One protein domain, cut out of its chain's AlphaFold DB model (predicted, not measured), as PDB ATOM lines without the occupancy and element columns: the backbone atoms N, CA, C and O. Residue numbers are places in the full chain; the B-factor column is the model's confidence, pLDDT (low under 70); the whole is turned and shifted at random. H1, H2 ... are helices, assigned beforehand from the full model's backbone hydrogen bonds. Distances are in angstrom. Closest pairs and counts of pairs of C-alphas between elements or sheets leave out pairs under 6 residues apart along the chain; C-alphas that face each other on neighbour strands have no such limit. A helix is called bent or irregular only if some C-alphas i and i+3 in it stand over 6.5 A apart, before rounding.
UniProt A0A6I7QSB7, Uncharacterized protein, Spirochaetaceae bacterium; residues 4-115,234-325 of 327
ATOM      1  N   VAL A   4      -0.897 -47.243   8.393       79.69
ATOM      2  CA  VAL A   4      -1.385 -45.943   8.874       79.69
ATOM      3  C   VAL A   4      -2.909 -45.862   8.752       79.69
ATOM      4  O   VAL A   4      -3.569 -45.480   9.711       79.69
ATOM      5  N   ASP A   5      -3.488 -46.301   7.629       80.44
ATOM      6  CA  ASP A   5      -4.950 -46.289   7.440       80.44
ATOM      7  C   ASP A   5      -5.674 -47.194   8.446       80.44
ATOM      8  O   ASP A   5      -6.783 -46.884   8.878       80.44
ATOM      9  N   GLN A   6      -5.059 -48.321   8.820       78.62
ATOM     10  CA  GLN A   6      -5.587 -49.204   9.861       78.62
ATOM     11  C   GLN A   6      -5.558 -48.535  11.238       78.62
ATOM     12  O   GLN A   6      -6.568 -48.575  11.937       78.62
ATOM     13  N   ALA A   7      -4.445 -47.886  11.596       79.31
ATOM     14  CA  ALA A   7      -4.315 -47.163  12.862       79.31
ATOM     15  C   ALA A   7      -5.322 -46.006  12.968       79.31
ATOM     16  O   ALA A   7      -5.985 -45.859  13.990       79.31
ATOM     17  N   VAL A   8      -5.489 -45.234  11.890       81.19
ATOM     18  CA  VAL A   8      -6.470 -44.141  11.807       81.19
ATOM     19  C   VAL A   8      -7.898 -44.659  11.974       81.19
ATOM     20  O   VAL A   8      -8.653 -44.129  12.782       81.19
ATOM     21  N   ARG A   9      -8.284 -45.701  11.226       80.56
ATOM     22  CA  ARG A   9      -9.652 -46.232  11.292       80.56
ATOM     23  C   ARG A   9      -9.962 -46.841  12.655       80.56
ATOM     24  O   ARG A   9     -11.024 -46.559  13.195       80.56
ATOM     25  N   GLY A  10      -9.055 -47.658  13.192       78.12
ATOM     26  CA  GLY A  10      -9.225 -48.269  14.512       78.12
ATOM     27  C   GLY A  10      -9.379 -47.216  15.609       78.12
ATOM     28  O   GLY A  10     -10.333 -47.282  16.379       78.12
ATOM     29  N   GLY A  11      -8.516 -46.193  15.594       80.38
ATOM     30  CA  GLY A  11      -8.563 -45.090  16.554       80.38
ATOM     31  C   GLY A  11      -9.899 -44.350  16.562       80.38
ATOM     32  O   GLY A  11     -10.458 -44.119  17.633       80.38
ATOM     33  N   TRP A  12     -10.461 -44.055  15.386       90.25
ATOM     34  CA  TRP A  12     -11.748 -43.364  15.293       90.25
ATOM     35  C   TRP A  12     -12.921 -44.187  15.840       90.25
ATOM     36  O   TRP A  12     -13.756 -43.650  16.573       90.25
ATOM     37  N   TYR A  13     -12.994 -45.481  15.502       88.75
ATOM     38  CA  TYR A  13     -14.075 -46.350  15.984       88.75
ATOM     39  C   TYR A  13     -14.106 -46.409  17.512       88.75
ATOM     40  O   TYR A  13     -15.172 -46.227  18.095       88.75
ATOM     41  N   GLU A  14     -12.946 -46.586  18.144       87.94
ATOM     42  CA  GLU A  14     -12.825 -46.614  19.603       87.94
ATOM     43  C   GLU A  14     -13.131 -45.242  20.221       87.94
ATOM     44  O   GLU A  14     -13.937 -45.137  21.145       87.94
ATOM     45  N   LEU A  15     -12.574 -44.157  19.666       90.62
ATOM     46  CA  LEU A  15     -12.804 -42.796  20.160       90.62
ATOM     47  C   LEU A  15     -14.300 -42.457  20.221       90.62
ATOM     48  O   LEU A  15     -14.770 -41.864  21.200       90.62
ATOM     49  N   ARG A  16     -15.057 -42.844  19.186       89.19
ATOM     50  CA  ARG A  16     -16.488 -42.554  19.058       89.19
ATOM     51  C   ARG A  16     -17.313 -43.121  20.215       89.19
ATOM     52  O   ARG A  16     -18.289 -42.489  20.622       89.19
ATOM     53  N   GLU A  17     -16.917 -44.263  20.775       88.06
ATOM     54  CA  GLU A  17     -17.599 -44.886  21.918       88.06
ATOM     55  C   GLU A  17     -17.456 -44.065  23.210       88.06
ATOM     56  O   GLU A  17     -18.281 -44.164  24.122       88.06
ATOM     57  N   HIS A  18     -16.445 -43.196  23.279       90.06
ATOM     58  CA  HIS A  18     -16.104 -42.428  24.474       90.06
ATOM     59  C   HIS A  18     -16.583 -40.967  24.446       90.06
ATOM     60  O   HIS A  18     -16.575 -40.308  25.488       90.06
ATOM     61  N   LEU A  19     -17.066 -40.463  23.301       89.25
ATOM     62  CA  LEU A  19     -17.432 -39.047  23.107       89.25
ATOM     63  C   LEU A  19     -18.541 -38.534  24.037       89.25
ATOM     64  O   LEU A  19     -18.629 -37.334  24.275       89.25
ATOM     65  N   ARG A  20     -19.382 -39.420  24.581       83.12
ATOM     66  CA  ARG A  20     -20.514 -39.025  25.439       83.12
ATOM     67  C   ARG A  20     -20.091 -38.543  26.827       83.12
ATOM     68  O   ARG A  20     -20.851 -37.861  27.500       83.12
ATOM     69  N   LYS A  21     -18.909 -38.947  27.310       85.69
ATOM     70  CA  LYS A  21     -18.479 -38.685  28.693       85.69
ATOM     71  C   LYS A  21     -17.057 -38.124  28.710       85.69
ATOM     72  O   LYS A  21     -16.118 -38.906  28.570       85.69
ATOM     73  N   PRO A  22     -16.862 -36.823  29.002       88.00
ATOM     74  CA  PRO A  22     -15.542 -36.184  28.973       88.00
ATOM     75  C   PRO A  22     -14.461 -36.894  29.793       88.00
ATOM     76  O   PRO A  22     -13.315 -36.977  29.367       88.00
ATOM     77  N   ARG A  23     -14.814 -37.459  30.955       88.00
ATOM     78  CA  ARG A  23     -13.862 -38.204  31.796       88.00
ATOM     79  C   ARG A  23     -13.442 -39.541  31.182       88.00
ATOM     80  O   ARG A  23     -12.296 -39.944  31.333       88.00
ATOM     81  N   VAL A  24     -14.360 -40.226  30.500       89.62
ATOM     82  CA  VAL A  24     -14.054 -41.481  29.797       89.62
ATOM     83  C   VAL A  24     -13.197 -41.180  28.570       89.62
ATOM     84  O   VAL A  24     -12.168 -41.819  28.385       89.62
ATOM     85  N   LEU A  25     -13.564 -40.145  27.808       92.12
ATOM     86  CA  LEU A  25     -12.779 -39.632  26.688       92.12
ATOM     87  C   LEU A  25     -11.355 -39.248  27.110       92.12
ATOM     88  O   LEU A  25     -10.394 -39.637  26.456       92.12
ATOM     89  N   PHE A  26     -11.205 -38.539  28.232       92.81
ATOM     90  CA  PHE A  26      -9.899 -38.200  28.795       92.81
ATOM     91  C   PHE A  26      -9.053 -39.448  29.083       92.81
ATOM     92  O   PHE A  26      -7.917 -39.532  28.625       92.81
ATOM     93  N   ASN A  27      -9.614 -40.437  29.784       90.44
ATOM     94  CA  ASN A  27      -8.897 -41.672  30.108       90.44
ATOM     95  C   ASN A  27      -8.488 -42.463  28.853       90.44
ATOM     96  O   ASN A  27      -7.426 -43.077  28.843       90.44
ATOM     97  N   PHE A  28      -9.318 -42.442  27.807       92.00
ATOM     98  CA  PHE A  28      -9.001 -43.063  26.520       92.00
ATOM     99  C   PHE A  28      -7.859 -42.341  25.791       92.00
ATOM    100  O   PHE A  28      -6.981 -42.982  25.221       92.00
ATOM    101  N   LEU A  29      -7.863 -41.006  25.805       92.38
ATOM    102  CA  LEU A  29      -6.875 -40.191  25.097       92.38
ATOM    103  C   LEU A  29      -5.489 -40.201  25.755       92.38
ATOM    104  O   LEU A  29      -4.497 -40.009  25.053       92.38
ATOM    105  N   PHE A  30      -5.426 -40.434  27.068       91.31
ATOM    106  CA  PHE A  30      -4.195 -40.400  27.863       91.31
ATOM    107  C   PHE A  30      -4.009 -41.688  28.691       91.31
ATOM    108  O   PHE A  30      -3.981 -41.638  29.926       91.31
ATOM    109  N   PRO A  31      -3.899 -42.868  28.048       84.56
ATOM    110  CA  PRO A  31      -3.775 -44.129  28.763       84.56
ATOM    111  C   PRO A  31      -2.387 -44.238  29.406       84.56
ATOM    112  O   PRO A  31      -1.367 -44.247  28.723       84.56
ATOM    113  N   GLY A  32      -2.339 -44.339  30.736       75.19
ATOM    114  CA  GLY A  32      -1.088 -44.546  31.476       75.19
ATOM    115  C   GLY A  32      -0.188 -43.311  31.609       75.19
ATOM    116  O   GLY A  32       0.874 -43.407  32.221       75.19
ATOM    117  N   ASP A  33      -0.609 -42.153  31.098       74.94
ATOM    118  CA  ASP A  33       0.069 -40.888  31.357       74.94
ATOM    119  C   ASP A  33      -0.145 -40.461  32.816       74.94
ATOM    120  O   ASP A  33      -1.243 -40.553  33.374       74.94
ATOM    121  N   THR A  34       0.916 -39.970  33.459       63.44
ATOM    122  CA  THR A  34       0.790 -39.466  34.826       63.44
ATOM    123  C   THR A  34      -0.054 -38.200  34.855       63.44
ATOM    124  O   THR A  34       0.054 -37.320  34.003       63.44
ATOM    125  N   ALA A  35      -0.822 -38.068  35.929       63.22
ATOM    126  CA  ALA A  35      -1.511 -36.853  36.329       63.22
ATOM    127  C   ALA A  35      -0.723 -35.553  36.034       63.22
ATOM    128  O   ALA A  35      -1.252 -34.577  35.498       63.22
ATOM    129  N   GLN A  36       0.573 -35.566  36.340       68.88
ATOM    130  CA  GLN A  36       1.445 -34.404  36.247       68.88
ATOM    131  C   GLN A  36       1.846 -34.040  34.805       68.88
ATOM    132  O   GLN A  36       1.956 -32.851  34.504       68.88
ATOM    133  N   SER A  37       2.026 -35.017  33.904       76.81
ATOM    134  CA  SER A  37       2.464 -34.763  32.519       76.81
ATOM    135  C   SER A  37       1.373 -34.111  31.667       76.81
ATOM    136  O   SER A  37       1.661 -33.224  30.867       76.81
ATOM    137  N   VAL A  38       0.111 -34.493  31.875       87.31
ATOM    138  CA  VAL A  38      -1.042 -33.951  31.128       87.31
ATOM    139  C   VAL A  38      -1.657 -32.737  31.832       87.31
ATOM    140  O   VAL A  38      -2.257 -31.875  31.188       87.31
ATOM    141  N   GLY A  39      -1.461 -32.613  33.148       89.06
ATOM    142  CA  GLY A  39      -2.026 -31.532  33.956       89.06
ATOM    143  C   GLY A  39      -1.638 -30.129  33.480       89.06
ATOM    144  O   GLY A  39      -2.481 -29.232  33.493       89.06
ATOM    145  N   ALA A  40      -0.401 -29.929  33.012       90.19
ATOM    146  CA  ALA A  40       0.036 -28.641  32.465       90.19
ATOM    147  C   ALA A  40      -0.729 -28.271  31.182       90.19
ATOM    148  O   ALA A  40      -1.244 -27.158  31.080       90.19
ATOM    149  N   LEU A  41      -0.881 -29.226  30.258       91.56
ATOM    150  CA  LEU A  41      -1.610 -29.030  29.000       91.56
ATOM    151  C   LEU A  41      -3.104 -28.768  29.236       91.56
ATOM    152  O   LEU A  41      -3.699 -27.935  28.556       91.56
ATOM    153  N   LEU A  42      -3.713 -29.438  30.220       93.75
ATOM    154  CA  LEU A  42      -5.103 -29.183  30.616       93.75
ATOM    155  C   LEU A  42      -5.281 -27.784  31.209       93.75
ATOM    156  O   LEU A  42      -6.245 -27.096  30.881       93.75
ATOM    157  N   LYS A  43      -4.357 -27.351  32.078       93.69
ATOM    158  CA  LYS A  43      -4.381 -26.010  32.684       93.69
ATOM    159  C   LYS A  43      -4.196 -24.921  31.625       93.69
ATOM    160  O   LYS A  43      -4.889 -23.907  31.679       93.69
ATOM    161  N   GLU A  44      -3.306 -25.142  30.661       94.50
ATOM    162  CA  GLU A  44      -3.116 -24.263  29.507       94.50
ATOM    163  C   GLU A  44      -4.389 -24.172  28.660       94.50
ATOM    164  O   GLU A  44      -4.915 -23.079  28.478       94.50
ATOM    165  N   ALA A  45      -4.947 -25.308  28.237       95.81
ATOM    166  CA  ALA A  45      -6.172 -25.347  27.439       95.81
ATOM    167  C   ALA A  45      -7.379 -24.727  28.162       95.81
ATOM    168  O   ALA A  45      -8.171 -24.007  27.556       95.81
ATOM    169  N   ALA A  46      -7.508 -24.943  29.474       95.88
ATOM    170  CA  ALA A  46      -8.530 -24.280  30.277       95.88
ATOM    171  C   ALA A  46      -8.353 -22.755  30.256       95.88
ATOM    172  O   ALA A  46      -9.321 -22.024  30.071       95.88
ATOM    173  N   LYS A  47      -7.115 -22.269  30.398       95.19
ATOM    174  CA  LYS A  47      -6.802 -20.837  30.331       95.19
ATOM    175  C   LYS A  47      -7.060 -20.258  28.935       95.19
ATOM    176  O   LYS A  47      -7.499 -19.117  28.830       95.19
ATOM    177  N   GLU A  48      -6.796 -21.007  27.868       95.75
ATOM    178  CA  GLU A  48      -7.137 -20.597  26.499       95.75
ATOM    179  C   GLU A  48      -8.650 -20.402  26.342       95.75
ATOM    180  O   GLU A  48      -9.073 -19.355  25.860       95.75
ATOM    181  N   LEU A  49      -9.454 -21.360  26.815       95.75
ATOM    182  CA  LEU A  49     -10.919 -21.289  26.774       95.75
ATOM    183  C   LEU A  49     -11.488 -20.114  27.578       95.75
ATOM    184  O   LEU A  49     -12.430 -19.464  27.134       95.75
ATOM    185  N   GLU A  50     -10.912 -19.792  28.734       92.31
ATOM    186  CA  GLU A  50     -11.343 -18.625  29.517       92.31
ATOM    187  C   GLU A  50     -11.044 -17.292  28.842       92.31
ATOM    188  O   GLU A  50     -11.821 -16.343  28.958       92.31
ATOM    189  N   ASN A  51      -9.908 -17.221  28.151       89.62
ATOM    190  CA  ASN A  51      -9.461 -16.017  27.462       89.62
ATOM    191  C   ASN A  51     -10.048 -15.892  26.049       89.62
ATOM    192  O   ASN A  51      -9.721 -14.934  25.348       89.62
ATOM    193  N   ALA A  52     -10.903 -16.827  25.625       89.38
ATOM    194  CA  ALA A  52     -11.542 -16.831  24.315       89.38
ATOM    195  C   ALA A  52     -12.676 -15.796  24.250       89.38
ATOM    196  O   ALA A  52     -13.871 -16.097  24.366       89.38
ATOM    197  N   ILE A  53     -12.283 -14.531  24.120       75.31
ATOM    198  CA  ILE A  53     -13.191 -13.389  24.085       75.31
ATOM    199  C   ILE A  53     -13.890 -13.325  22.718       75.31
ATOM    200  O   ILE A  53     -15.061 -12.972  22.657       75.31
ATOM    201  N   GLU A  54     -13.267 -13.677  21.604       74.75
ATOM    202  CA  GLU A  54     -13.825 -13.347  20.286       74.75
ATOM    203  C   GLU A  54     -14.664 -14.460  19.674       74.75
ATOM    204  O   GLU A  54     -15.629 -14.150  18.990       74.75
ATOM    205  N   GLY A  55     -14.382 -15.728  19.962       77.81
ATOM    206  CA  GLY A  55     -15.129 -16.842  19.365       77.81
ATOM    207  C   GLY A  55     -15.380 -18.030  20.284       77.81
ATOM    208  O   GLY A  55     -15.864 -19.053  19.811       77.81
ATOM    209  N   GLY A  56     -15.067 -17.930  21.581       92.75
ATOM    210  CA  GLY A  56     -15.298 -19.019  22.533       92.75
ATOM    211  C   GLY A  56     -14.573 -20.309  22.129       92.75
ATOM    212  O   GLY A  56     -13.388 -20.283  21.796       92.75
ATOM    213  N   VAL A  57     -15.274 -21.448  22.144       96.25
ATOM    214  CA  VAL A  57     -14.669 -22.753  21.812       96.25
ATOM    215  C   VAL A  57     -14.119 -22.773  20.384       96.25
ATOM    216  O   VAL A  57     -12.986 -23.216  20.179       96.25
ATOM    217  N   LEU A  58     -14.864 -22.244  19.408       96.50
ATOM    218  CA  LEU A  58     -14.446 -22.185  18.005       96.50
ATOM    219  C   LEU A  58     -13.098 -21.470  17.813       96.50
ATOM    220  O   LEU A  58     -12.229 -21.969  17.095       96.50
ATOM    221  N   GLU A  59     -12.890 -20.336  18.490       94.94
ATOM    222  CA  GLU A  59     -11.625 -19.586  18.453       94.94
ATOM    223  C   GLU A  59     -10.446 -20.451  18.916       94.94
ATOM    224  O   GLU A  59      -9.409 -20.517  18.249       94.94
ATOM    225  N   VAL A  60     -10.618 -21.147  20.042       97.25
ATOM    226  CA  VAL A  60      -9.576 -21.994  20.629       97.25
ATOM    227  C   VAL A  60      -9.272 -23.183  19.727       97.25
ATOM    228  O   VAL A  60      -8.104 -23.432  19.430       97.25
ATOM    229  N   LYS A  61     -10.292 -23.880  19.215       97.25
ATOM    230  CA  LYS A  61     -10.097 -25.005  18.287       97.25
ATOM    231  C   LYS A  61      -9.334 -24.582  17.034       97.25
ATOM    232  O   LYS A  61      -8.336 -25.222  16.693       97.25
ATOM    233  N   ARG A  62      -9.755 -23.482  16.390       96.19
ATOM    234  CA  ARG A  62      -9.085 -22.922  15.202       96.19
ATOM    235  C   ARG A  62      -7.623 -22.608  15.505       96.19
ATOM    236  O   ARG A  62      -6.745 -22.997  14.739       96.19
ATOM    237  N   ARG A  63      -7.345 -21.935  16.627       95.44
ATOM    238  CA  ARG A  63      -5.977 -21.579  17.034       95.44
ATOM    239  C   ARG A  63      -5.108 -22.817  17.238       95.44
ATOM    240  O   ARG A  63      -4.044 -22.906  16.629       95.44
ATOM    241  N   ARG A  64      -5.568 -23.778  18.044       96.00
ATOM    242  CA  ARG A  64      -4.799 -24.986  18.369       96.00
ATOM    243  C   ARG A  64      -4.525 -25.824  17.122       96.00
ATOM    244  O   ARG A  64      -3.383 -26.174  16.848       96.00
ATOM    245  N   ILE A  65      -5.542 -26.096  16.309       96.19
ATOM    246  CA  ILE A  65      -5.354 -26.856  15.067       96.19
ATOM    247  C   ILE A  65      -4.426 -26.132  14.084       96.19
ATOM    248  O   ILE A  65      -3.579 -26.775  13.469       96.19
ATOM    249  N   ASN A  66      -4.532 -24.807  13.951       95.12
ATOM    250  CA  ASN A  66      -3.624 -24.055  13.086       95.12
ATOM    251  C   ASN A  66      -2.169 -24.147  13.553       95.12
ATOM    252  O   ASN A  66      -1.294 -24.351  12.715       95.12
ATOM    253  N   LEU A  67      -1.908 -24.039  14.859       94.81
ATOM    254  CA  LEU A  67      -0.564 -24.230  15.415       94.81
ATOM    255  C   LEU A  67      -0.037 -25.638  15.122       94.81
ATOM    256  O   LEU A  67       1.088 -25.786  14.655       94.81
ATOM    257  N   LEU A  68      -0.877 -26.661  15.302       95.69
ATOM    258  CA  LEU A  68      -0.525 -28.040  14.974       95.69
ATOM    259  C   LEU A  68      -0.147 -28.190  13.492       95.69
ATOM    260  O   LEU A  68       0.877 -28.789  13.184       95.69
ATOM    261  N   TYR A  69      -0.924 -27.622  12.567       96.19
ATOM    262  CA  TYR A  69      -0.588 -27.683  11.143       96.19
ATOM    263  C   TYR A  69       0.693 -26.930  10.792       96.19
ATOM    264  O   TYR A  69       1.456 -27.439   9.977       96.19
ATOM    265  N   VAL A  70       0.950 -25.765  11.396       93.94
ATOM    266  CA  VAL A  70       2.195 -25.011  11.176       93.94
ATOM    267  C   VAL A  70       3.409 -25.858  11.565       93.94
ATOM    268  O   VAL A  70       4.320 -26.010  10.758       93.94
ATOM    269  N   GLU A  71       3.381 -26.494  12.737       94.88
ATOM    270  CA  GLU A  71       4.456 -27.390  13.188       94.88
ATOM    271  C   GLU A  71       4.630 -28.598  12.249       94.88
ATOM    272  O   GLU A  71       5.744 -28.984  11.901       94.88
ATOM    273  N   LEU A  72       3.532 -29.196  11.775       95.00
ATOM    274  CA  LEU A  72       3.595 -30.330  10.843       95.00
ATOM    275  C   LEU A  72       4.077 -29.919   9.441       95.00
ATOM    276  O   LEU A  72       4.712 -30.718   8.748       95.00
ATOM    277  N   GLU A  73       3.812 -28.684   9.008       95.00
ATOM    278  CA  GLU A  73       4.323 -28.136   7.748       95.00
ATOM    279  C   GLU A  73       5.853 -28.012   7.752       95.00
ATOM    280  O   GLU A  73       6.466 -28.188   6.692       95.00
ATOM    281  N   GLU A  74       6.480 -27.815   8.918       94.25
ATOM    282  CA  GLU A  74       7.942 -27.778   9.053       94.25
ATOM    283  C   GLU A  74       8.611 -29.082   8.605       94.25
ATOM    284  O   GLU A  74       9.755 -29.056   8.154       94.25
ATOM    285  N   ALA A  75       7.899 -30.217   8.618       92.75
ATOM    286  CA  ALA A  75       8.411 -31.510   8.150       92.75
ATOM    287  C   ALA A  75       8.885 -31.498   6.685       92.75
ATOM    288  O   ALA A  75       9.677 -32.359   6.274       92.75
ATOM    289  N   LYS A  76       8.397 -30.535   5.888       93.00
ATOM    290  CA  LYS A  76       8.838 -30.294   4.504       93.00
ATOM    291  C   LYS A  76      10.300 -29.843   4.444       93.00
ATOM    292  O   LYS A  76      10.971 -30.121   3.454       93.00
ATOM    293  N   PHE A  77      10.783 -29.180   5.493       93.62
ATOM    294  CA  PHE A  77      12.069 -28.485   5.518       93.62
ATOM    295  C   PHE A  77      13.024 -29.033   6.587       93.62
ATOM    296  O   PHE A  77      14.225 -29.104   6.346       93.62
ATOM    297  N   SER A  78      12.502 -29.468   7.736       92.31
ATOM    298  CA  SER A  78      13.278 -29.901   8.902       92.31
ATOM    299  C   SER A  78      12.906 -31.317   9.353       92.31
ATOM    300  O   SER A  78      11.830 -31.836   9.059       92.31
ATOM    301  N   SER A  79      13.838 -31.964  10.056       91.69
ATOM    302  CA  SER A  79      13.605 -33.243  10.742       91.69
ATOM    303  C   SER A  79      13.314 -33.082  12.238       91.69
ATOM    304  O   SER A  79      12.919 -34.048  12.885       91.69
ATOM    305  N   GLU A  80      13.441 -31.868  12.780       91.69
ATOM    306  CA  GLU A  80      13.242 -31.575  14.205       91.69
ATOM    307  C   GLU A  80      11.821 -31.894  14.675       91.69
ATOM    308  O   GLU A  80      11.635 -32.434  15.764       91.69
ATOM    309  N   VAL A  81      10.813 -31.664  13.832       92.62
ATOM    310  CA  VAL A  81       9.416 -32.038  14.107       92.62
ATOM    311  C   VAL A  81       9.257 -33.522  14.475       92.62
ATOM    312  O   VAL A  81       8.421 -33.866  15.310       92.62
ATOM    313  N   PHE A  82      10.096 -34.414  13.931       93.94
ATOM    314  CA  PHE A  82      10.006 -35.853  14.195       93.94
ATOM    315  C   PHE A  82      10.396 -36.222  15.631       93.94
ATOM    316  O   PHE A  82       9.951 -37.244  16.144       93.94
ATOM    317  N   THR A  83      11.172 -35.368  16.303       93.56
ATOM    318  CA  THR A  83      11.514 -35.533  17.726       93.56
ATOM    319  C   THR A  83      10.367 -35.155  18.664       93.56
ATOM    320  O   THR A  83      10.373 -35.542  19.828       93.56
ATOM    321  N   ARG A  84       9.361 -34.428  18.155       93.75
ATOM    322  CA  ARG A  84       8.244 -33.871  18.933       93.75
ATOM    323  C   ARG A  84       6.894 -34.522  18.607       93.75
ATOM    324  O   ARG A  84       5.867 -34.041  19.077       93.75
ATOM    325  N   LEU A  85       6.860 -35.620  17.840       94.62
ATOM    326  CA  LEU A  85       5.599 -36.245  17.396       94.62
ATOM    327  C   LEU A  85       4.690 -36.663  18.558       94.62
ATOM    328  O   LEU A  85       3.487 -36.435  18.481       94.62
ATOM    329  N   ASP A  86       5.252 -37.212  19.639       93.12
ATOM    330  CA  ASP A  86       4.492 -37.576  20.847       93.12
ATOM    331  C   ASP A  86       3.834 -36.349  21.502       93.12
ATOM    332  O   ASP A  86       2.648 -36.355  21.837       93.12
ATOM    333  N   GLN A  87       4.576 -35.243  21.608       93.31
ATOM    334  CA  GLN A  87       4.058 -33.988  22.151       93.31
ATOM    335  C   GLN A  87       2.947 -33.407  21.265       93.31
ATOM    336  O   GLN A  87       1.917 -32.970  21.778       93.31
ATOM    337  N   LEU A  88       3.125 -33.432  19.941       95.31
ATOM    338  CA  LEU A  88       2.107 -32.986  18.988       95.31
ATOM    339  C   LEU A  88       0.855 -33.876  19.036       95.31
ATOM    340  O   LEU A  88      -0.261 -33.366  18.937       95.31
ATOM    341  N   ALA A  89       1.013 -35.183  19.259       95.25
ATOM    342  CA  ALA A  89      -0.110 -36.096  19.448       95.25
ATOM    343  C   ALA A  89      -0.892 -35.783  20.734       95.25
ATOM    344  O   ALA A  89      -2.121 -35.712  20.700       95.25
ATOM    345  N   LYS A  90      -0.204 -35.505  21.848       94.88
ATOM    346  CA  LYS A  90      -0.833 -35.036  23.100       94.88
ATOM    347  C   LYS A  90      -1.549 -33.701  22.911       94.88
ATOM    348  O   LYS A  90      -2.659 -33.512  23.406       94.88
ATOM    349  N   TYR A  91      -0.954 -32.788  22.149       94.81
ATOM    350  CA  TYR A  91      -1.578 -31.513  21.822       94.81
ATOM    351  C   TYR A  91      -2.872 -31.699  21.011       94.81
ATOM    352  O   TYR A  91      -3.898 -31.104  21.356       94.81
ATOM    353  N   ALA A  92      -2.852 -32.578  20.001       96.69
ATOM    354  CA  ALA A  92      -4.034 -32.980  19.241       96.69
ATOM    355  C   ALA A  92      -5.097 -33.638  20.138       96.69
ATOM    356  O   ALA A  92      -6.274 -33.300  20.035       96.69
ATOM    357  N   ALA A  93      -4.692 -34.502  21.071       96.50
ATOM    358  CA  ALA A  93      -5.589 -35.153  22.024       96.50
ATOM    359  C   ALA A  93      -6.340 -34.148  22.916       96.50
ATOM    360  O   ALA A  93      -7.548 -34.273  23.099       96.50
ATOM    361  N   ILE A  94      -5.678 -33.100  23.416       96.62
ATOM    362  CA  ILE A  94      -6.365 -32.039  24.174       96.62
ATOM    363  C   ILE A  94      -7.380 -31.293  23.297       96.62
ATOM    364  O   ILE A  94      -8.469 -30.958  23.757       96.62
ATOM    365  N   THR A  95      -7.065 -31.068  22.022       97.31
ATOM    366  CA  THR A  95      -8.007 -30.442  21.084       97.31
ATOM    367  C   THR A  95      -9.226 -31.331  20.817       97.31
ATOM    368  O   THR A  95     -10.350 -30.832  20.832       97.31
ATOM    369  N   ILE A  96      -9.028 -32.647  20.672       97.81
ATOM    370  CA  ILE A  96     -10.116 -33.637  20.594       97.81
ATOM    371  C   ILE A  96     -10.967 -33.602  21.864       97.81
ATOM    372  O   ILE A  96     -12.189 -33.648  21.780       97.81
ATOM    373  N   LEU A  97     -10.351 -33.483  23.043       97.25
ATOM    374  CA  LEU A  97     -11.083 -33.394  24.306       97.25
ATOM    375  C   LEU A  97     -11.983 -32.150  24.361       97.25
ATOM    376  O   LEU A  97     -13.132 -32.259  24.781       97.25
ATOM    377  N   ILE A  98     -11.496 -30.992  23.901       97.69
ATOM    378  CA  ILE A  98     -12.292 -29.755  23.801       97.69
ATOM    379  C   ILE A  98     -13.487 -29.956  22.859       97.69
ATOM    380  O   ILE A  98     -14.626 -29.709  23.254       97.69
ATOM    381  N   MET A  99     -13.239 -30.455  21.642       97.81
ATOM    382  CA  MET A  99     -14.284 -30.754  20.653       97.81
ATOM    383  C   MET A  99     -15.296 -31.785  21.173       97.81
ATOM    384  O   MET A  99     -16.491 -31.679  20.914       97.81
ATOM    385  N   GLY A 100     -14.828 -32.783  21.925       96.62
ATOM    386  CA  GLY A 100     -15.660 -33.831  22.503       96.62
ATOM    387  C   GLY A 100     -16.571 -33.307  23.610       96.62
ATOM    388  O   GLY A 100     -17.739 -33.679  23.652       96.62
ATOM    389  N   ILE A 101     -16.068 -32.409  24.464       95.12
ATOM    390  CA  ILE A 101     -16.881 -31.710  25.470       95.12
ATOM    391  C   ILE A 101     -17.973 -30.882  24.788       95.12
ATOM    392  O   ILE A 101     -19.138 -30.993  25.154       95.12
ATOM    393  N   GLU A 102     -17.611 -30.099  23.773       95.50
ATOM    394  CA  GLU A 102     -18.566 -29.287  23.018       95.50
ATOM    395  C   GLU A 102     -19.650 -30.143  22.354       95.50
ATOM    396  O   GLU A 102     -20.843 -29.909  22.542       95.50
ATOM    397  N   ARG A 103     -19.245 -31.209  21.657       94.88
ATOM    398  CA  ARG A 103     -20.173 -32.153  21.035       94.88
ATOM    399  C   ARG A 103     -21.077 -32.828  22.064       94.88
ATOM    400  O   ARG A 103     -22.231 -33.099  21.751       94.88
ATOM    401  N   ALA A 104     -20.578 -33.118  23.265       88.94
ATOM    402  CA  ALA A 104     -21.383 -33.693  24.336       88.94
ATOM    403  C   ALA A 104     -22.438 -32.705  24.869       88.94
ATOM    404  O   ALA A 104     -23.531 -33.155  25.206       88.94
ATOM    405  N   TYR A 105     -22.168 -31.390  24.892       89.38
ATOM    406  CA  TYR A 105     -23.210 -30.391  25.185       89.38
ATOM    407  C   TYR A 105     -24.290 -30.393  24.111       89.38
ATOM    408  O   TYR A 105     -25.470 -30.509  24.425       89.38
ATOM    409  N   LEU A 106     -23.887 -30.293  22.841       89.56
ATOM    410  CA  LEU A 106     -24.831 -30.216  21.724       89.56
ATOM    411  C   LEU A 106     -25.680 -31.484  21.611       89.56
ATOM    412  O   LEU A 106     -26.870 -31.417  21.348       89.56
ATOM    413  N   ALA A 107     -25.098 -32.651  21.876       84.25
ATOM    414  CA  ALA A 107     -25.836 -33.909  21.885       84.25
ATOM    415  C   ALA A 107     -26.730 -34.108  23.125       84.25
ATOM    416  O   ALA A 107     -27.395 -35.138  23.218       84.25
ATOM    417  N   GLY A 108     -26.711 -33.185  24.094       78.31
ATOM    418  CA  GLY A 108     -27.435 -33.321  25.359       78.31
ATOM    419  C   GLY A 108     -26.891 -34.421  26.280       78.31
ATOM    420  O   GLY A 108     -27.564 -34.815  27.229       78.31
ATOM    421  N   ASP A 109     -25.682 -34.933  26.024       77.12
ATOM    422  CA  ASP A 109     -25.055 -35.985  26.837       77.12
ATOM    423  C   ASP A 109     -24.558 -35.447  28.191       77.12
ATOM    424  O   ASP A 109     -24.443 -36.199  29.165       77.12
ATOM    425  N   ILE A 110     -24.236 -34.151  28.254       81.19
ATOM    426  CA  ILE A 110     -23.846 -33.448  29.479       81.19
ATOM    427  C   ILE A 110     -24.572 -32.099  29.575       81.19
ATOM    428  O   ILE A 110     -24.741 -31.424  28.558       81.19
ATOM    429  N   PRO A 111     -24.972 -31.669  30.784       78.06
ATOM    430  CA  PRO A 111     -25.555 -30.350  30.969       78.06
ATOM    431  C   PRO A 111     -24.473 -29.278  30.846       78.06
ATOM    432  O   PRO A 111     -23.338 -29.469  31.293       78.06
ATOM    433  N   LEU A 112     -24.831 -28.131  30.279       78.50
ATOM    434  CA  LEU A 112     -24.015 -26.933  30.386       78.50
ATOM    435  C   LEU A 112     -24.172 -26.408  31.811       78.50
ATOM    436  O   LEU A 112     -25.245 -25.947  32.176       78.50
ATOM    437  N   GLU A 113     -23.132 -26.484  32.634       71.00
ATOM    438  CA  GLU A 113     -23.206 -25.832  33.939       71.00
ATOM    439  C   GLU A 113     -23.105 -24.322  33.664       71.00
ATOM    440  O   GLU A 113     -22.160 -23.856  33.033       71.00
ATOM    441  N   THR A 114     -24.062 -23.518  34.091       57.84
ATOM    442  CA  THR A 114     -23.832 -22.088  34.333       57.84
ATOM    443  C   THR A 114     -23.654 -21.932  35.839       57.84
ATOM    444  O   THR A 114     -24.015 -22.831  36.598       57.84
ATOM    445  N   ASP A 115     -22.949 -20.901  36.301       44.94
ATOM    446  CA  ASP A 115     -22.870 -20.668  37.747       44.94
ATOM    447  C   ASP A 115     -24.306 -20.424  38.248       44.94
ATOM    448  O   ASP A 115     -24.899 -19.400  37.922       44.94
ATOM    449  N   LEU A 234     -31.237 -22.099  26.338       53.72
ATOM    450  CA  LEU A 234     -30.680 -21.792  25.019       53.72
ATOM    451  C   LEU A 234     -30.157 -23.011  24.259       53.72
ATOM    452  O   LEU A 234     -29.848 -22.842  23.094       53.72
ATOM    453  N   LEU A 235     -30.000 -24.190  24.871       56.75
ATOM    454  CA  LEU A 235     -29.575 -25.411  24.162       56.75
ATOM    455  C   LEU A 235     -30.687 -26.462  24.057       56.75
ATOM    456  O   LEU A 235     -30.662 -27.254  23.123       56.75
ATOM    457  N   GLN A 236     -31.649 -26.473  24.987       56.28
ATOM    458  CA  GLN A 236     -32.658 -27.539  25.081       56.28
ATOM    459  C   GLN A 236     -33.672 -27.519  23.927       56.28
ATOM    460  O   GLN A 236     -34.161 -28.575  23.542       56.28
ATOM    461  N   ASP A 237     -33.909 -26.345  23.335       62.62
ATOM    462  CA  ASP A 237     -34.852 -26.164  22.222       62.62
ATOM    463  C   ASP A 237     -34.163 -25.951  20.862       62.62
ATOM    464  O   ASP A 237     -34.834 -25.692  19.859       62.62
ATOM    465  N   LEU A 238     -32.828 -26.014  20.802       76.31
ATOM    466  CA  LEU A 238     -32.108 -25.817  19.546       76.31
ATOM    467  C   LEU A 238     -31.960 -27.128  18.783       76.31
ATOM    468  O   LEU A 238     -31.509 -28.137  19.324       76.31
ATOM    469  N   ASP A 239     -32.236 -27.074  17.481       81.69
ATOM    470  CA  ASP A 239     -31.822 -28.123  16.554       81.69
ATOM    471  C   ASP A 239     -30.301 -28.053  16.358       81.69
ATOM    472  O   ASP A 239     -29.772 -27.344  15.498       81.69
ATOM    473  N   THR A 240     -29.583 -28.768  17.218       87.94
ATOM    474  CA  THR A 240     -28.120 -28.844  17.216       87.94
ATOM    475  C   THR A 240     -27.598 -30.075  16.476       87.94
ATOM    476  O   THR A 240     -26.383 -30.285  16.443       87.94
ATOM    477  N   GLU A 241     -28.461 -30.875  15.836       89.56
ATOM    478  CA  GLU A 241     -28.069 -32.141  15.200       89.56
ATOM    479  C   GLU A 241     -27.005 -31.908  14.120       89.56
ATOM    480  O   GLU A 241     -25.953 -32.556  14.105       89.56
ATOM    481  N   LYS A 242     -27.231 -30.910  13.258       92.88
ATOM    482  CA  LYS A 242     -26.276 -30.524  12.208       92.88
ATOM    483  C   LYS A 242     -24.962 -30.003  12.784       92.88
ATOM    484  O   LYS A 242     -23.895 -30.317  12.256       92.88
ATOM    485  N   TRP A 243     -25.021 -29.243  13.877       94.06
ATOM    486  CA  TRP A 243     -23.825 -28.718  14.533       94.06
ATOM    487  C   TRP A 243     -23.004 -29.849  15.163       94.06
ATOM    488  O   TRP A 243     -21.804 -29.965  14.901       94.06
ATOM    489  N   ALA A 244     -23.650 -30.772  15.875       92.44
ATOM    490  CA  ALA A 244     -23.006 -31.966  16.412       92.44
ATOM    491  C   ALA A 244     -22.420 -32.871  15.308       92.44
ATOM    492  O   ALA A 244     -21.357 -33.474  15.501       92.44
ATOM    493  N   ALA A 245     -23.067 -32.956  14.140       93.69
ATOM    494  CA  ALA A 245     -22.556 -33.700  12.991       93.69
ATOM    495  C   ALA A 245     -21.267 -33.081  12.422       93.69
ATOM    496  O   ALA A 245     -20.307 -33.811  12.170       93.69
ATOM    497  N   VAL A 246     -21.198 -31.752  12.284       96.81
ATOM    498  CA  VAL A 246     -19.963 -31.062  11.866       96.81
ATOM    499  C   VAL A 246     -18.848 -31.260  12.895       96.81
ATOM    500  O   VAL A 246     -17.726 -31.595  12.517       96.81
ATOM    501  N   LEU A 247     -19.145 -31.160  14.195       96.31
ATOM    502  CA  LEU A 247     -18.152 -31.453  15.238       96.31
ATOM    503  C   LEU A 247     -17.653 -32.899  15.183       96.31
ATOM    504  O   LEU A 247     -16.483 -33.155  15.445       96.31
ATOM    505  N   THR A 248     -18.512 -33.848  14.810       95.56
ATOM    506  CA  THR A 248     -18.111 -35.249  14.628       95.56
ATOM    507  C   THR A 248     -17.092 -35.392  13.492       95.56
ATOM    508  O   THR A 248     -16.115 -36.116  13.648       95.56
ATOM    509  N   GLN A 249     -17.257 -34.653  12.392       96.81
ATOM    510  CA  GLN A 249     -16.282 -34.634  11.291       96.81
ATOM    511  C   GLN A 249     -14.959 -33.972  11.704       96.81
ATOM    512  O   GLN A 249     -13.885 -34.465  11.358       96.81
ATOM    513  N   GLN A 250     -15.013 -32.888  12.488       97.38
ATOM    514  CA  GLN A 250     -13.810 -32.267  13.056       97.38
ATOM    515  C   GLN A 250     -13.065 -33.222  13.994       97.38
ATOM    516  O   GLN A 250     -11.841 -33.316  13.927       97.38
ATOM    517  N   LEU A 251     -13.796 -33.946  14.847       97.31
ATOM    518  CA  LEU A 251     -13.243 -34.962  15.742       97.31
ATOM    519  C   LEU A 251     -12.563 -36.089  14.961       97.31
ATOM    520  O   LEU A 251     -11.471 -36.502  15.343       97.31
ATOM    521  N   GLU A 252     -13.165 -36.550  13.865       96.06
ATOM    522  CA  GLU A 252     -12.578 -37.576  12.997       96.06
ATOM    523  C   GLU A 252     -11.270 -37.092  12.347       96.06
ATOM    524  O   GLU A 252     -10.265 -37.805  12.375       96.06
ATOM    525  N   GLU A 253     -11.230 -35.862  11.820       95.94
ATOM    526  CA  GLU A 253      -9.993 -35.306  11.251       95.94
ATOM    527  C   GLU A 253      -8.926 -35.068  12.331       95.94
ATOM    528  O   GLU A 253      -7.757 -35.394  12.120       95.94
ATOM    529  N   ALA A 254      -9.302 -34.553  13.504       96.75
ATOM    530  CA  ALA A 254      -8.375 -34.353  14.616       96.75
ATOM    531  C   ALA A 254      -7.820 -35.686  15.150       96.75
ATOM    532  O   ALA A 254      -6.620 -35.785  15.429       96.75
ATOM    533  N   ASP A 255      -8.652 -36.730  15.238       95.88
ATOM    534  CA  ASP A 255      -8.195 -38.068  15.612       95.88
ATOM    535  C   ASP A 255      -7.297 -38.682  14.548       95.88
ATOM    536  O   ASP A 255      -6.266 -39.254  14.889       95.88
ATOM    537  N   ARG A 256      -7.599 -38.494  13.261       95.19
ATOM    538  CA  ARG A 256      -6.707 -38.923  12.179       95.19
ATOM    539  C   ARG A 256      -5.304 -38.351  12.358       95.19
ATOM    540  O   ARG A 256      -4.329 -39.089  12.191       95.19
ATOM    541  N   ILE A 257      -5.190 -37.070  12.725       95.69
ATOM    542  CA  ILE A 257      -3.901 -36.442  13.042       95.69
ATOM    543  C   ILE A 257      -3.263 -37.154  14.239       95.69
ATOM    544  O   ILE A 257      -2.166 -37.694  14.104       95.69
ATOM    545  N   ARG A 258      -3.957 -37.216  15.383       96.00
ATOM    546  CA  ARG A 258      -3.449 -37.832  16.620       96.00
ATOM    547  C   ARG A 258      -2.994 -39.279  16.409       96.00
ATOM    548  O   ARG A 258      -1.863 -39.619  16.745       96.00
ATOM    549  N   SER A 259      -3.853 -40.119  15.842       94.06
ATOM    550  CA  SER A 259      -3.619 -41.540  15.585       94.06
ATOM    551  C   SER A 259      -2.442 -41.750  14.631       94.06
ATOM    552  O   SER A 259      -1.613 -42.631  14.862       94.06
ATOM    553  N   THR A 260      -2.289 -40.893  13.615       94.38
ATOM    554  CA  THR A 260      -1.112 -40.942  12.738       94.38
ATOM    555  C   THR A 260       0.163 -40.542  13.484       94.38
ATOM    556  O   THR A 260       1.168 -41.236  13.371       94.38
ATOM    557  N   LEU A 261       0.144 -39.466  14.278       95.00
ATOM    558  CA  LEU A 261       1.317 -39.025  15.045       95.00
ATOM    559  C   LEU A 261       1.753 -40.066  16.086       95.00
ATOM    560  O   LEU A 261       2.942 -40.366  16.171       95.00
ATOM    561  N   ASN A 262       0.802 -40.676  16.798       92.81
ATOM    562  CA  ASN A 262       1.059 -41.778  17.731       92.81
ATOM    563  C   ASN A 262       1.628 -43.014  17.030       92.81
ATOM    564  O   ASN A 262       2.552 -43.650  17.528       92.81
ATOM    565  N   PHE A 263       1.100 -43.366  15.856       92.12
ATOM    566  CA  PHE A 263       1.655 -44.476  15.085       92.12
ATOM    567  C   PHE A 263       3.104 -44.199  14.665       92.12
ATOM    568  O   PHE A 263       3.943 -45.099  14.706       92.12
ATOM    569  N   LEU A 264       3.400 -42.963  14.254       93.25
ATOM    570  CA  LEU A 264       4.716 -42.556  13.767       93.25
ATOM    571  C   LEU A 264       5.743 -42.345  14.881       93.25
ATOM    572  O   LEU A 264       6.922 -42.575  14.629       93.25
ATOM    573  N   SER A 265       5.337 -41.955  16.093       90.75
ATOM    574  CA  SER A 265       6.262 -41.777  17.224       90.75
ATOM    575  C   SER A 265       6.974 -43.083  17.605       90.75
ATOM    576  O   SER A 265       8.124 -43.058  18.032       90.75
ATOM    577  N   GLY A 266       6.335 -44.235  17.365       87.19
ATOM    578  CA  GLY A 266       6.933 -45.565  17.516       87.19
ATOM    579  C   GLY A 266       7.739 -46.066  16.307       87.19
ATOM    580  O   GLY A 266       8.128 -47.235  16.279       87.19
ATOM    581  N   LYS A 267       7.953 -45.247  15.268       86.81
ATOM    582  CA  LYS A 267       8.683 -45.620  14.042       86.81
ATOM    583  C   LYS A 267       9.970 -44.806  13.904       86.81
ATOM    584  O   LYS A 267      10.028 -43.639  14.263       86.81
ATOM    585  N   HIS A 268      10.997 -45.412  13.306       78.31
ATOM    586  CA  HIS A 268      12.299 -44.759  13.087       78.31
ATOM    587  C   HIS A 268      12.569 -44.367  11.625       78.31
ATOM    588  O   HIS A 268      13.557 -43.696  11.343       78.31
ATOM    589  N   THR A 269      11.723 -44.773  10.675       83.19
ATOM    590  CA  THR A 269      11.934 -44.533   9.238       83.19
ATOM    591  C   THR A 269      10.647 -44.079   8.548       83.19
ATOM    592  O   THR A 269       9.545 -44.319   9.037       83.19
ATOM    593  N   ASN A 270      10.786 -43.409   7.397       85.88
ATOM    594  CA  ASN A 270       9.681 -42.975   6.526       85.88
ATOM    595  C   ASN A 270       8.639 -42.038   7.176       85.88
ATOM    596  O   ASN A 270       7.473 -42.045   6.794       85.88
ATOM    597  N   LEU A 271       9.065 -41.185   8.114       91.38
ATOM    598  CA  LEU A 271       8.177 -40.279   8.861       91.38
ATOM    599  C   LEU A 271       7.657 -39.097   8.024       91.38
ATOM    600  O   LEU A 271       6.505 -38.691   8.155       91.38
ATOM    601  N   ARG A 272       8.496 -38.551   7.133       93.62
ATOM    602  CA  ARG A 272       8.210 -37.297   6.416       93.62
ATOM    603  C   ARG A 272       6.952 -37.360   5.552       93.62
ATOM    604  O   ARG A 272       6.142 -36.445   5.617       93.62
ATOM    605  N   GLY A 273       6.797 -38.407   4.740       93.31
ATOM    606  CA  GLY A 273       5.677 -38.529   3.799       93.31
ATOM    607  C   GLY A 273       4.311 -38.433   4.492       93.31
ATOM    608  O   GLY A 273       3.550 -37.521   4.175       93.31
ATOM    609  N   PRO A 274       4.027 -39.304   5.479       93.56
ATOM    610  CA  PRO A 274       2.801 -39.243   6.271       93.56
ATOM    611  C   PRO A 274       2.565 -37.892   6.966       93.56
ATOM    612  O   PRO A 274       1.452 -37.377   6.918       93.56
ATOM    613  N   VAL A 275       3.595 -37.278   7.563       94.31
ATOM    614  CA  VAL A 275       3.455 -35.973   8.242       94.31
ATOM    615  C   VAL A 275       3.114 -34.850   7.258       94.31
ATOM    616  O   VAL A 275       2.209 -34.056   7.510       94.31
ATOM    617  N   VAL A 276       3.783 -34.807   6.103       94.69
ATOM    618  CA  VAL A 276       3.485 -33.825   5.045       94.69
ATOM    619  C   VAL A 276       2.070 -34.018   4.494       94.69
ATOM    620  O   VAL A 276       1.404 -33.036   4.161       94.69
ATOM    621  N   GLU A 277       1.589 -35.257   4.421       94.25
ATOM    622  CA  GLU A 277       0.227 -35.552   3.975       94.25
ATOM    623  C   GLU A 277      -0.834 -35.098   4.984       94.25
ATOM    624  O   GLU A 277      -1.887 -34.596   4.589       94.25
ATOM    625  N   ILE A 278      -0.551 -35.181   6.288       94.56
ATOM    626  CA  ILE A 278      -1.393 -34.528   7.295       94.56
ATOM    627  C   ILE A 278      -1.420 -33.020   7.044       94.56
ATOM    628  O   ILE A 278      -2.500 -32.448   6.918       94.56
ATOM    629  N   ALA A 279      -0.248 -32.391   6.923       94.31
ATOM    630  CA  ALA A 279      -0.121 -30.944   6.762       94.31
ATOM    631  C   ALA A 279      -0.924 -30.394   5.568       94.31
ATOM    632  O   ALA A 279      -1.538 -29.333   5.655       94.31
ATOM    633  N   ARG A 280      -0.994 -31.144   4.461       95.00
ATOM    634  CA  ARG A 280      -1.780 -30.775   3.269       95.00
ATOM    635  C   ARG A 280      -3.285 -30.666   3.513       95.00
ATOM    636  O   ARG A 280      -3.965 -30.000   2.741       95.00
ATOM    637  N   ARG A 281      -3.810 -31.289   4.569       94.94
ATOM    638  CA  ARG A 281      -5.249 -31.296   4.880       94.94
ATOM    639  C   ARG A 281      -5.710 -30.125   5.740       94.94
ATOM    640  O   ARG A 281      -6.886 -30.050   6.078       94.94
ATOM    641  N   ARG A 282      -4.822 -29.159   5.992       95.50
ATOM    642  CA  ARG A 282      -5.144 -27.890   6.650       95.50
ATOM    643  C   ARG A 282      -6.370 -27.196   6.051       95.50
ATOM    644  O   ARG A 282      -7.230 -26.755   6.805       95.50
ATOM    645  N   THR A 283      -6.472 -27.135   4.722       94.81
ATOM    646  CA  THR A 283      -7.618 -26.505   4.041       94.81
ATOM    647  C   THR A 283      -8.930 -27.212   4.364       94.81
ATOM    648  O   THR A 283      -9.883 -26.550   4.753       94.81
ATOM    649  N   ALA A 284      -8.954 -28.549   4.305       95.00
ATOM    650  CA  ALA A 284     -10.150 -29.336   4.613       95.00
ATOM    651  C   ALA A 284     -10.623 -29.122   6.061       95.00
ATOM    652  O   ALA A 284     -11.812 -28.983   6.322       95.00
ATOM    653  N   MET A 285      -9.695 -29.032   7.017       96.56
ATOM    654  CA  MET A 285     -10.047 -28.722   8.404       96.56
ATOM    655  C   MET A 285     -10.534 -27.273   8.579       96.56
ATOM    656  O   MET A 285     -11.447 -27.016   9.361       96.56
ATOM    657  N   GLY A 286      -9.972 -26.325   7.822       95.75
ATOM    658  CA  GLY A 286     -10.477 -24.951   7.744       95.75
ATOM    659  C   GLY A 286     -11.926 -24.885   7.254       95.75
ATOM    660  O   GLY A 286     -12.745 -24.211   7.871       95.75
ATOM    661  N   GLU A 287     -12.264 -25.648   6.213       97.31
ATOM    662  CA  GLU A 287     -13.635 -25.761   5.693       97.31
ATOM    663  C   GLU A 287     -14.611 -26.305   6.746       97.31
ATOM    664  O   GLU A 287     -15.724 -25.795   6.865       97.31
ATOM    665  N   LEU A 288     -14.192 -27.271   7.573       98.00
ATOM    666  CA  LEU A 288     -15.015 -27.782   8.677       98.00
ATOM    667  C   LEU A 288     -15.265 -26.730   9.767       98.00
ATOM    668  O   LEU A 288     -16.335 -26.732  10.378       98.00
ATOM    669  N   PHE A 289     -14.312 -25.832  10.027       97.50
ATOM    670  CA  PHE A 289     -14.512 -24.730  10.970       97.50
ATOM    671  C   PHE A 289     -15.423 -23.632  10.426       97.50
ATOM    672  O   PHE A 289     -16.129 -22.989  11.206       97.50
ATOM    673  N   GLU A 290     -15.403 -23.382   9.117       97.06
ATOM    674  CA  GLU A 290     -16.356 -22.460   8.495       97.06
ATOM    675  C   GLU A 290     -17.760 -23.064   8.447       97.06
ATOM    676  O   GLU A 290     -18.725 -22.399   8.825       97.06
ATOM    677  N   ALA A 291     -17.872 -24.351   8.104       97.50
ATOM    678  CA  ALA A 291     -19.130 -25.085   8.179       97.50
ATOM    679  C   ALA A 291     -19.727 -25.023   9.589       97.50
ATOM    680  O   ALA A 291     -20.921 -24.773   9.727       97.50
ATOM    681  N   GLU A 292     -18.901 -25.178  10.629       96.94
ATOM    682  CA  GLU A 292     -19.337 -25.048  12.018       96.94
ATOM    683  C   GLU A 292     -19.914 -23.665  12.324       96.94
ATOM    684  O   GLU A 292     -20.982 -23.576  12.919       96.94
ATOM    685  N   SER A 293     -19.240 -22.592  11.900       94.75
ATOM    686  CA  SER A 293     -19.726 -21.225  12.128       94.75
ATOM    687  C   SER A 293     -21.107 -21.007  11.504       94.75
ATOM    688  O   SER A 293     -21.964 -20.369  12.115       94.75
ATOM    689  N   ILE A 294     -21.333 -21.565  10.310       94.69
ATOM    690  CA  ILE A 294     -22.611 -21.485   9.595       94.69
ATOM    691  C   ILE A 294     -23.688 -22.273  10.344       94.69
ATOM    692  O   ILE A 294     -24.707 -21.699  10.727       94.69
ATOM    693  N   VAL A 295     -23.461 -23.563  10.617       95.56
ATOM    694  CA  VAL A 295     -24.476 -24.405  11.276       95.56
ATOM    695  C   VAL A 295     -24.747 -23.971  12.714       95.56
ATOM    696  O   VAL A 295     -25.872 -24.112  13.180       95.56
ATOM    697  N   ALA A 296     -23.761 -23.404  13.414       93.12
ATOM    698  CA  ALA A 296     -23.957 -22.840  14.744       93.12
ATOM    699  C   ALA A 296     -24.862 -21.602  14.691       93.12
ATOM    700  O   ALA A 296     -25.760 -21.467  15.521       93.12
ATOM    701  N   ALA A 297     -24.662 -20.712  13.711       89.75
ATOM    702  CA  ALA A 297     -25.516 -19.542  13.502       89.75
ATOM    703  C   ALA A 297     -26.946 -19.933  13.106       89.75
ATOM    704  O   ALA A 297     -27.894 -19.343  13.624       89.75
ATOM    705  N   GLU A 298     -27.101 -20.938  12.239       90.00
ATOM    706  CA  GLU A 298     -28.404 -21.505  11.875       90.00
ATOM    707  C   GLU A 298     -29.112 -22.103  13.094       90.00
ATOM    708  O   GLU A 298     -30.246 -21.725  13.385       90.00
ATOM    709  N   ALA A 299     -28.425 -22.977  13.839       89.00
ATOM    710  CA  ALA A 299     -28.970 -23.635  15.021       89.00
ATOM    711  C   ALA A 299     -29.379 -22.618  16.091       89.00
ATOM    712  O   ALA A 299     -30.470 -22.704  16.636       89.00
ATOM    713  N   ALA A 300     -28.541 -21.614  16.359       84.94
ATOM    714  CA  ALA A 300     -28.809 -20.586  17.364       84.94
ATOM    715  C   ALA A 300     -29.739 -19.456  16.870       84.94
ATOM    716  O   ALA A 300     -30.038 -18.525  17.620       84.94
ATOM    717  N   GLY A 301     -30.148 -19.479  15.597       81.94
ATOM    718  CA  GLY A 301     -30.977 -18.458  14.950       81.94
ATOM    719  C   GLY A 301     -30.278 -17.122  14.654       81.94
ATOM    720  O   GLY A 301     -30.895 -16.228  14.076       81.94
ATOM    721  N   SER A 302     -29.015 -16.947  15.059       81.94
ATOM    722  CA  SER A 302     -28.163 -15.812  14.677       81.94
ATOM    723  C   SER A 302     -26.693 -16.065  15.022       81.94
ATOM    724  O   SER A 302     -26.381 -16.780  15.976       81.94
ATOM    725  N   GLU A 303     -25.781 -15.379  14.329       82.50
ATOM    726  CA  GLU A 303     -24.344 -15.391  14.651       82.50
ATOM    727  C   GLU A 303     -24.064 -14.921  16.087       82.50
ATOM    728  O   GLU A 303     -23.260 -15.513  16.805       82.50
ATOM    729  N   ALA A 304     -24.771 -13.887  16.550       80.50
ATOM    730  CA  ALA A 304     -24.600 -13.360  17.901       80.50
ATOM    731  C   ALA A 304     -25.026 -14.367  18.984       80.50
ATOM    732  O   ALA A 304     -24.413 -14.413  20.052       80.50
ATOM    733  N   ALA A 305     -26.068 -15.165  18.732       82.12
ATOM    734  CA  ALA A 305     -26.501 -16.224  19.641       82.12
ATOM    735  C   ALA A 305     -25.519 -17.405  19.628       82.12
ATOM    736  O   ALA A 305     -25.097 -17.853  20.695       82.12
ATOM    737  N   ALA A 306     -25.066 -17.830  18.445       87.56
ATOM    738  CA  ALA A 306     -24.041 -18.864  18.296       87.56
ATOM    739  C   ALA A 306     -22.742 -18.490  19.015       87.56
ATOM    740  O   ALA A 306     -22.130 -19.314  19.696       87.56
ATOM    741  N   TRP A 307     -22.347 -17.221  18.925       87.31
ATOM    742  CA  TRP A 307     -21.196 -16.677  19.631       87.31
ATOM    743  C   TRP A 307     -21.342 -16.748  21.154       87.31
ATOM    744  O   TRP A 307     -20.412 -17.149  21.861       87.31
ATOM    745  N   ARG A 308     -22.518 -16.387  21.683       84.94
ATOM    746  CA  ARG A 308     -22.809 -16.494  23.122       84.94
ATOM    747  C   ARG A 308     -22.739 -17.945  23.590       84.94
ATOM    748  O   ARG A 308     -22.073 -18.204  24.589       84.94
ATOM    749  N   LEU A 309     -23.348 -18.873  22.853       88.69
ATOM    750  CA  LEU A 309     -23.296 -20.307  23.151       88.69
ATOM    751  C   LEU A 309     -21.861 -20.831  23.150       88.69
ATOM    752  O   LEU A 309     -21.434 -21.448  24.122       88.69
ATOM    753  N   ASN A 310     -21.079 -20.500  22.123       92.19
ATOM    754  CA  ASN A 310     -19.659 -20.843  22.054       92.19
ATOM    755  C   ASN A 310     -18.867 -20.334  23.265       92.19
ATOM    756  O   ASN A 310     -18.004 -21.038  23.786       92.19
ATOM    757  N   ARG A 311     -19.144 -19.119  23.748       90.94
ATOM    758  CA  ARG A 311     -18.499 -18.579  24.955       90.94
ATOM    759  C   ARG A 311     -18.937 -19.287  26.234       90.94
ATOM    760  O   ARG A 311     -18.106 -19.514  27.110       90.94
ATOM    761  N   LEU A 312     -20.219 -19.619  26.358       89.69
ATOM    762  CA  LEU A 312     -20.727 -20.360  27.512       89.69
ATOM    763  C   LEU A 312     -20.109 -21.762  27.572       89.69
ATOM    764  O   LEU A 312     -19.543 -22.138  28.599       89.69
ATOM    765  N   MET A 313     -20.105 -22.477  26.444       93.31
ATOM    766  CA  MET A 313     -19.443 -23.776  26.316       93.31
ATOM    767  C   MET A 313     -17.940 -23.686  26.598       93.31
ATOM    768  O   MET A 313     -17.386 -24.600  27.204       93.31
ATOM    769  N   ALA A 314     -17.278 -22.579  26.237       94.69
ATOM    770  CA  ALA A 314     -15.863 -22.374  26.545       94.69
ATOM    771  C   ALA A 314     -15.615 -22.241  28.050       94.69
ATOM    772  O   ALA A 314     -14.726 -22.901  28.587       94.69
ATOM    773  N   ARG A 315     -16.424 -21.440  28.751       91.69
ATOM    774  CA  ARG A 315     -16.317 -21.274  30.208       91.69
ATOM    775  C   ARG A 315     -16.563 -22.584  30.945       91.69
ATOM    776  O   ARG A 315     -15.769 -22.948  31.815       91.69
ATOM    777  N   ASP A 316     -17.622 -23.309  30.584       91.06
ATOM    778  CA  ASP A 316     -17.886 -24.600  31.219       91.06
ATOM    779  C   ASP A 316     -16.811 -25.632  30.856       91.06
ATOM    780  O   ASP A 316     -16.268 -26.315  31.726       91.06
ATOM    781  N   GLY A 317     -16.402 -25.667  29.585       94.44
ATOM    782  CA  GLY A 317     -15.284 -26.477  29.111       94.44
ATOM    783  C   GLY A 317     -14.008 -26.241  29.920       94.44
ATOM    784  O   GLY A 317     -13.399 -27.203  30.386       94.44
ATOM    785  N   ALA A 318     -13.646 -24.985  30.192       94.75
ATOM    786  CA  ALA A 318     -12.491 -24.643  31.020       94.75
ATOM    787  C   ALA A 318     -12.595 -25.216  32.442       94.75
ATOM    788  O   ALA A 318     -11.631 -25.792  32.956       94.75
ATOM    789  N   ARG A 319     -13.769 -25.110  33.080       91.94
ATOM    790  CA  ARG A 319     -14.008 -25.697  34.410       91.94
ATOM    791  C   ARG A 319     -13.880 -27.217  34.379       91.94
ATOM    792  O   ARG A 319     -13.215 -27.787  35.244       91.94
ATOM    793  N   ARG A 320     -14.446 -27.880  33.367       92.25
ATOM    794  CA  ARG A 320     -14.327 -29.337  33.193       92.25
ATOM    795  C   ARG A 320     -12.878 -29.767  32.996       92.25
ATOM    796  O   ARG A 320     -12.438 -30.688  33.681       92.25
ATOM    797  N   LEU A 321     -12.115 -29.076  32.149       93.06
ATOM    798  CA  LEU A 321     -10.688 -29.357  31.955       93.06
ATOM    799  C   LEU A 321      -9.891 -29.209  33.256       93.06
ATOM    800  O   LEU A 321      -9.032 -30.039  33.540       93.06
ATOM    801  N   ARG A 322     -10.207 -28.218  34.097       91.00
ATOM    802  CA  ARG A 322      -9.579 -28.083  35.423       91.00
ATOM    803  C   ARG A 322      -9.938 -29.197  36.390       91.00
ATOM    804  O   ARG A 322      -9.071 -29.618  37.138       91.00
ATOM    805  N   ARG A 323     -11.186 -29.671  36.386       89.06
ATOM    806  CA  ARG A 323     -11.595 -30.821  37.212       89.06
ATOM    807  C   ARG A 323     -10.903 -32.113  36.770       89.06
ATOM    808  O   ARG A 323     -10.717 -33.010  37.586       89.06
ATOM    809  N   LEU A 324     -10.546 -32.209  35.489       86.50
ATOM    810  CA  LEU A 324      -9.731 -33.302  34.956       86.50
ATOM    811  C   LEU A 324      -8.241 -33.122  35.268       86.50
ATOM    812  O   LEU A 324      -7.529 -34.118  35.330       86.50
ATOM    813  N   ALA A 325      -7.774 -31.885  35.474       78.44
ATOM    814  CA  ALA A 325      -6.405 -31.609  35.869       78.44
ATOM    815  C   ALA A 325      -6.199 -32.042  37.334       78.44
ATOM    816  O   ALA A 325      -6.814 -31.479  38.241       78.44
TER     817      ALA A 325
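What this domain is: This is residues 4 to 115 and 234 to 325 of the 327 residues of an uncharacterized protein of Spirochaetaceae bacterium (UniProt A0A6I7QSB7). Four long helices, H4, H5, H6 and H8, stand side by side in an up-and-down bundle, each running against the one before it, and the short H7, just before H8, packs on H4. H9 crosses the end of this bundle where H4 begins and H8 ends, with H3 packed along it, while H1 packs on H6 and H2 on H5. The printed part has 204 residues with nine named helices, H1 to H9 in chain order, and no named strand; the class is all helix. The whole is compact, with a radius of gyration of the C-alphas of 16.5 A, and its spans of 52 by 34 by 30 A make it only just elongated.

How they stand to each other: Start at H1, residues 4 to 18, whose residues 15 to 18 alone touch H2, residues 22 to 29, in a hairpin; the closest C-alphas, of His 18 and Leu 25, are 4.9 A apart. H3, residues 35 to 50, touches H9, residues 303 to 324, at a shallow tilt of 23 degrees, opposite ways, and the closest C-alphas, of Ala 46 and Ala 318, are 4.0 A apart. Next come the two hubs, H4, residues 56 to 76, and H5, residues 80 to 106, a hairpin at 22 degrees with closest C-alphas 75 and 81, 6.1 A apart. H5 touches H6, residues 241 to 265, opposite ways at 22 degrees, closest at C-alphas 89 and 258, 4.7 A. Look at C-alphas 8 and 256, 5.2 A apart, where H1 comes closest to H6, touching its residues 252 to 263 alone. H7, residues 272 to 279, touches residues 69 to 76 of H4 alone, closest at C-alphas 279 and 73, 5.3 A. H8, residues 282 to 299, touches residues 242 to 253 of H6 alone, closest at C-alphas 295 and 243, 5.4 A. H9 is about perpendicular to H4, at 74 degrees. Every O i to N i+4 pair is within hydrogen-bond range in H2, H6, H7, H8 and H9; the counts are 9 of 11 in H1, 10 of 12 in H3, 15 of 17 in H4 and 20 of 23 in H5.

Where its parts are: Find C-alpha 4 at (-1.385, -45.943, 8.874), where H1 begins. H3 is only just irregular, with C-alphas 37 and 40 6.6 A apart. H4 measures 32.2 A. From C-alpha 80 at (13.242, -31.575, 14.205) H5 runs 38.8 A; it is irregular, with C-alphas 83 and 86 8.0 A apart, and has a kink of 50 degrees near residue 87. H6 measures 35.7 A, H8 25.6 A and H9 30.8 A, ending at C-alpha 324, (-9.731, -33.302, 34.956).

The domain as a whole: The two C-alphas farthest apart, of Asp 237 and Thr 269, are 51.9 A apart. Residues 116 to 233 are not printed, and C-alphas 115 and 234 are 15.0 A apart across this cut, which lies in the link from H5 to H6. Of the links printed whole, H6 to H7 is short, the others are tight and none is long. The mean pLDDT of the printed part is 89.5; residues 34 to 36, 114 to 115 and 234 to 237 are under 70.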